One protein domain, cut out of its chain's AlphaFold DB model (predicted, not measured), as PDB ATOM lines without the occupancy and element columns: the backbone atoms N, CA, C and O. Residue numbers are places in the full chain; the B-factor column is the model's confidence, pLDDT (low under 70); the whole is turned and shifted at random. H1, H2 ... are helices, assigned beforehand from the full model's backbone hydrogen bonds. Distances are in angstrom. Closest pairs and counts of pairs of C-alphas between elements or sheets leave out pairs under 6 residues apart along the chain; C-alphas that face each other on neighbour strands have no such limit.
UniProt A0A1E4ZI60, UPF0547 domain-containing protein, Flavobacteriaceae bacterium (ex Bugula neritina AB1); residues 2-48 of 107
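What this domain is: This is residues 2 to 48 of the 107 residues of the protein "UPF0547 domain-containing protein" of Flavobacteriaceae bacterium (ex Bugula neritina AB1) (UniProt A0A1E4ZI60). Two long helices, H1 and then H2, form a splayed helical hairpin, a narrow V closed at the tight turn between them. Residues 37 to 48, mostly the far part of H2, stick out free. The printed part has 47 residues, is all helix and loose, with a radius of gyration of the C-alphas of 12.8 A, and spans 43 by 22 by 10 A.

How they stand to each other: Start with H1, residues 2 to 21, which touches H2, residues 25 to 46, with residues 11 to 19 alone. Look at Ala 15 and Gly 25, whose C-alphas are the closest at 5.3 A. The helices run opposite ways at a steep tilt of 41 degrees. O i to N i+4 pairs are within hydrogen-bond range in 13 of 16 for H1 and 17 of 18 for H2.

Where its parts are: Find C-alpha 2 at (16.142, 6.837, 80.974); H1 runs 30.7 A from there to C-alpha 21. H2 runs 31.3 A to C-alpha 46 at (24.205, -7.280, 99.445).

The domain as a whole: The printed part has no cut. The C-alphas farthest apart, Gly 22 and Ser 48, are 43.0 A apart. Look for pLDDT under 70 at residues 14 to 25, 28, and 47 to 48.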
ATOM      1  N   ILE A   2      15.047   5.855  80.800       77.62
ATOM      2  CA  ILE A   2      16.142   6.837  80.974       77.62
ATOM      3  C   ILE A   2      17.446   6.219  81.515       77.62
ATOM      4  O   ILE A   2      18.519   6.517  81.000       77.62
ATOM      5  N   ILE A   3      17.352   5.297  82.484       78.25
ATOM      6  CA  ILE A   3      18.517   4.593  83.054       78.25
ATOM      7  C   ILE A   3      19.366   3.904  81.968       78.25
ATOM      8  O   ILE A   3      20.591   3.958  82.009       78.25
ATOM      9  N   GLY A   4      18.719   3.307  80.960       74.31
ATOM     10  CA  GLY A   4      19.406   2.612  79.871       74.31
ATOM     11  C   GLY A   4      20.107   3.572  78.911       74.31
ATOM     12  O   GLY A   4      21.221   3.299  78.478       74.31
ATOM     13  N   LEU A   5      19.497   4.727  78.627       76.00
ATOM     14  CA  LEU A   5      20.085   5.743  77.748       76.00
ATOM     15  C   LEU A   5      21.324   6.388  78.373       76.00
ATOM     16  O   LEU A   5      22.348   6.512  77.702       76.00
ATOM     17  N   VAL A   6      21.265   6.734  79.663       83.00
ATOM     18  CA  VAL A   6      22.419   7.285  80.393       83.00
ATOM     19  C   VAL A   6      23.566   6.272  80.422       83.00
ATOM     20  O   VAL A   6      24.716   6.638  80.184       83.00
ATOM     21  N   TRP A   7      23.259   4.990  80.626       73.94
ATOM     22  CA  TRP A   7      24.253   3.918  80.629       73.94
ATOM     23  C   TRP A   7      24.923   3.718  79.257       73.94
ATOM     24  O   TRP A   7      26.149   3.624  79.167       73.94
ATOM     25  N   VAL A   8      24.152   3.748  78.165       77.00
ATOM     26  CA  VAL A   8      24.686   3.647  76.793       77.00
ATOM     27  C   VAL A   8      25.564   4.851  76.440       77.00
ATOM     28  O   VAL A   8      26.644   4.679  75.879       77.00
ATOM     29  N   VAL A   9      25.167   6.070  76.814       81.88
ATOM     30  CA  VAL A   9      25.987   7.272  76.580       81.88
ATOM     31  C   VAL A   9      27.300   7.203  77.365       81.88
ATOM     32  O   VAL A   9      28.365   7.502  76.823       81.88
ATOM     33  N   LEU A  10      27.249   6.748  78.620       71.38
ATOM     34  CA  LEU A  10      28.425   6.639  79.479       71.38
ATOM     35  C   LEU A  10      29.425   5.587  78.968       71.38
ATOM     36  O   LEU A  10      30.630   5.837  78.949       71.38
ATOM     37  N   THR A  11      28.947   4.444  78.471       73.62
ATOM     38  CA  THR A  11      29.816   3.427  77.847       73.62
ATOM     39  C   THR A  11      30.432   3.908  76.528       73.62
ATOM     40  O   THR A  11      31.614   3.655  76.281       73.62
ATOM     41  N   LEU A  12      29.694   4.672  75.713       73.94
ATOM     42  CA  LEU A  12      30.222   5.304  74.496       73.94
ATOM     43  C   LEU A  12      31.324   6.329  74.801       73.94
ATOM     44  O   LEU A  12      32.323   6.396  74.079       73.94
ATOM     45  N   LEU A  13      31.167   7.108  75.875       74.50
ATOM     46  CA  LEU A  13      32.174   8.066  76.341       74.50
ATOM     47  C   LEU A  13      33.449   7.355  76.813       74.50
ATOM     48  O   LEU A  13      34.546   7.735  76.399       74.50
ATOM     49  N   CYS A  14      33.315   6.277  77.592       66.88
ATOM     50  CA  CYS A  14      34.444   5.431  77.995       66.88
ATOM     51  C   CYS A  14      35.190   4.847  76.783       66.88
ATOM     52  O   CYS A  14      36.423   4.865  76.743       66.88
ATOM     53  N   ALA A  15      34.463   4.386  75.758       64.50
ATOM     54  CA  ALA A  15      35.054   3.858  74.529       64.50
ATOM     55  C   ALA A  15      35.793   4.938  73.708       64.50
ATOM     56  O   ALA A  15      36.897   4.695  73.208       64.50
ATOM     57  N   LYS A  16      35.224   6.149  73.601       68.94
ATOM     58  CA  LYS A  16      35.853   7.307  72.937       68.94
ATOM     59  C   LYS A  16      37.134   7.746  73.651       68.94
ATOM     60  O   LYS A  16      38.138   7.996  72.989       68.94
ATOM     61  N   PHE A  17      37.124   7.785  74.981       68.75
ATOM     62  CA  PHE A  17      38.278   8.206  75.778       68.75
ATOM     63  C   PHE A  17      39.440   7.198  75.726       68.75
ATOM     64  O   PHE A  17      40.610   7.582  75.746       68.75
ATOM     65  N   ALA A  18      39.141   5.903  75.590       60.47
ATOM     66  CA  ALA A  18      40.156   4.853  75.493       60.47
ATOM     67  C   ALA A  18      40.948   4.870  74.165       60.47
ATOM     68  O   ALA A  18      42.108   4.453  74.148       60.47
ATOM     69  N   SER A  19      40.373   5.395  73.072       60.47
ATOM     70  CA  SER A  19      41.029   5.415  71.748       60.47
ATOM     71  C   SER A  19      42.286   6.289  71.680       60.47
ATOM     72  O   SER A  19      43.127   6.073  70.813       60.47
ATOM     73  N   GLY A  20      42.472   7.231  72.609       66.12
ATOM     74  CA  GLY A  20      43.657   8.095  72.630       66.12
ATOM     75  C   GLY A  20      44.962   7.412  73.066       66.12
ATOM     76  O   GLY A  20      46.014   8.034  72.983       66.12
ATOM     77  N   ARG A  21      44.931   6.159  73.553       63.62
ATOM     78  CA  ARG A  21      46.097   5.495  74.185       63.62
ATOM     79  C   ARG A  21      46.617   4.239  73.473       63.62
ATOM     80  O   ARG A  21      47.374   3.481  74.070       63.62
ATOM     81  N   GLY A  22      46.224   3.985  72.223       66.75
ATOM     82  CA  GLY A  22      46.771   2.867  71.432       66.75
ATOM     83  C   GLY A  22      46.420   1.460  71.947       66.75
ATOM     84  O   GLY A  22      46.979   0.475  71.473       66.75
ATOM     85  N   ARG A  23      45.486   1.338  72.900       60.38
ATOM     86  CA  ARG A  23      44.857   0.066  73.286       60.38
ATOM     87  C   ARG A  23      43.469  -0.021  72.670       60.38
ATOM     88  O   ARG A  23      42.747   0.971  72.615       60.38
ATOM     89  N   SER A  24      43.095  -1.216  72.224       69.12
ATOM     90  CA  SER A  24      41.811  -1.485  71.580       69.12
ATOM     91  C   SER A  24      40.641  -1.085  72.489       69.12
ATOM     92  O   SER A  24      40.421  -1.664  73.552       69.12
ATOM     93  N   GLY A  25      39.860  -0.089  72.052       65.38
ATOM     94  CA  GLY A  25      38.689   0.410  72.786       65.38
ATOM     95  C   GLY A  25      37.613  -0.657  73.029       65.38
ATOM     96  O   GLY A  25      36.891  -0.584  74.020       65.38
ATOM     97  N   ILE A  26      37.574  -1.703  72.193       74.62
ATOM     98  CA  ILE A  26      36.705  -2.877  72.369       74.62
ATOM     99  C   ILE A  26      36.968  -3.596  73.704       74.62
ATOM    100  O   ILE A  26      36.021  -4.012  74.364       74.62
ATOM    101  N   ILE A  27      38.231  -3.715  74.135       76.25
ATOM    102  CA  ILE A  27      38.583  -4.442  75.367       76.25
ATOM    103  C   ILE A  27      38.016  -3.721  76.593       76.25
ATOM    104  O   ILE A  27      37.475  -4.353  77.497       76.25
ATOM    105  N   TRP A  28      38.073  -2.390  76.593       69.44
ATOM    106  CA  TRP A  28      37.510  -1.578  77.671       69.44
ATOM    107  C   TRP A  28      35.980  -1.561  77.667       69.44
ATOM    108  O   TRP A  28      35.377  -1.525  78.737       69.44
ATOM    109  N   PHE A  29      35.351  -1.662  76.493       74.88
ATOM    110  CA  PHE A  29      33.899  -1.806  76.386       74.88
ATOM    111  C   PHE A  29      33.415  -3.136  76.981       74.88
ATOM    112  O   PHE A  29      32.489  -3.138  77.785       74.88
ATOM    113  N   ILE A  30      34.083  -4.251  76.663       77.00
ATOM    114  CA  ILE A  30      33.756  -5.581  77.209       77.00
ATOM    115  C   ILE A  30      33.943  -5.611  78.734       77.00
ATOM    116  O   ILE A  30      33.083  -6.125  79.446       77.00
ATOM    117  N   ILE A  31      35.024  -5.017  79.252       77.38
ATOM    118  CA  ILE A  31      35.280  -4.924  80.700       77.38
ATOM    119  C   ILE A  31      34.176  -4.132  81.410       77.38
ATOM    120  O   ILE A  31      33.641  -4.603  82.410       77.38
ATOM    121  N   ALA A  32      33.796  -2.964  80.885       70.69
ATOM    122  CA  ALA A  32      32.726  -2.151  81.464       70.69
ATOM    123  C   ALA A  32      31.356  -2.850  81.387       70.69
ATOM    124  O   ALA A  32      30.588  -2.815  82.351       70.69
ATOM    125  N   LEU A  33      31.078  -3.532  80.268       74.00
ATOM    126  CA  LEU A  33      29.854  -4.304  80.053       74.00
ATOM    127  C   LEU A  33      29.723  -5.453  81.056       74.00
ATOM    128  O   LEU A  33      28.611  -5.753  81.464       74.00
ATOM    129  N   PHE A  34      30.830  -6.077  81.464       80.69
ATOM    130  CA  PHE A  34      30.815  -7.174  82.435       80.69
ATOM    131  C   PHE A  34      30.801  -6.685  83.886       80.69
ATOM    132  O   PHE A  34      30.149  -7.286  84.737       80.69
ATOM    133  N   PHE A  35      31.468  -5.565  84.174       80.88
ATOM    134  CA  PHE A  35      31.493  -4.997  85.521       80.88
ATOM    135  C   PHE A  35      30.135  -4.428  85.942       80.88
ATOM    136  O   PHE A  35      29.763  -4.539  87.100       80.88
ATOM    137  N   SER A  36      29.358  -3.857  85.020       77.00
ATOM    138  CA  SER A  36      28.059  -3.256  85.351       77.00
ATOM    139  C   SER A  36      26.994  -4.249  85.863       77.00
ATOM    140  O   SER A  36      26.399  -3.967  86.904       77.00
ATOM    141  N   PRO A  37      26.725  -5.398  85.207       78.69
ATOM    142  CA  PRO A  37      25.797  -6.402  85.718       78.69
ATOM    143  C   PRO A  37      26.376  -7.129  86.930       78.69
ATOM    144  O   PRO A  37      25.623  -7.436  87.845       78.69
ATOM    145  N   ALA A  38      27.694  -7.347  86.986       81.81
ATOM    146  CA  ALA A  38      28.331  -7.949  88.154       81.81
ATOM    147  C   ALA A  38      28.196  -7.058  89.400       81.81
ATOM    148  O   ALA A  38      27.854  -7.558  90.465       81.81
ATOM    149  N   VAL A  39      28.392  -5.740  89.271       81.12
ATOM    150  CA  VAL A  39      28.223  -4.779  90.373       81.12
ATOM    151  C   VAL A  39      26.751  -4.631  90.758       81.12
ATOM    152  O   VAL A  39      26.444  -4.625  91.944       81.12
ATOM    153  N   ALA A  40      25.827  -4.573  89.794       76.75
ATOM    154  CA  ALA A  40      24.393  -4.527  90.089       76.75
ATOM    155  C   ALA A  40      23.906  -5.803  90.796       76.75
ATOM    156  O   ALA A  40      23.167  -5.726  91.772       76.75
ATOM    157  N   PHE A  41      24.363  -6.972  90.341       82.62
ATOM    158  CA  PHE A  41      24.063  -8.259  90.965       82.62
ATOM    159  C   PHE A  41      24.676  -8.363  92.364       82.62
ATOM    160  O   PHE A  41      24.014  -8.816  93.294       82.62
ATOM    161  N   LEU A  42      25.908  -7.880  92.546       82.06
ATOM    162  CA  LEU A  42      26.557  -7.834  93.852       82.06
ATOM    163  C   LEU A  42      25.804  -6.918  94.826       82.06
ATOM    164  O   LEU A  42      25.594  -7.311  95.968       82.06
ATOM    165  N   LEU A  43      25.359  -5.738  94.381       80.88
ATOM    166  CA  LEU A  43      24.537  -4.831  95.189       80.88
ATOM    167  C   LEU A  43      23.178  -5.442  95.542       80.88
ATOM    168  O   LEU A  43      22.741  -5.303  96.678       80.88
ATOM    169  N   LEU A  44      22.537  -6.147  94.606       80.38
ATOM    170  CA  LEU A  44      21.273  -6.842  94.851       80.38
ATOM    171  C   LEU A  44      21.427  -7.929  95.925       80.38
ATOM    172  O   LEU A  44      20.599  -8.019  96.821       80.38
ATOM    173  N   VAL A  45      22.500  -8.723  95.859       81.56
ATOM    174  CA  VAL A  45      22.802  -9.759  96.862       81.56
ATOM    175  C   VAL A  45      23.186  -9.146  98.213       81.56
ATOM    176  O   VAL A  45      22.884  -9.718  99.257       81.56
ATOM    177  N   PHE A  46      23.844  -7.985  98.214       80.44
ATOM    178  CA  PHE A  46      24.205  -7.280  99.445       80.44
ATOM    179  C   PHE A  46      23.032  -6.534 100.095       80.44
ATOM    180  O   PHE A  46      23.053  -6.323 101.308       80.44
ATOM    181  N   MET A  47      22.015  -6.127  99.335       69.69
ATOM    182  CA  MET A  47      20.804  -5.530  99.896       69.69
ATOM    183  C   MET A  47      19.967  -6.620 100.569       69.69
ATOM    184  O   MET A  47      19.231  -7.357  99.923       69.69
ATOM    185  N   SER A  48      20.095  -6.724 101.893       58.44
ATOM    186  CA  SER A  48      19.263  -7.606 102.714       58.44
ATOM    187  C   SER A  48      17.790  -7.201 102.642       58.44
ATOM    188  O   SER A  48      17.466  -6.010 102.627       58.44
TER     189      SER A  48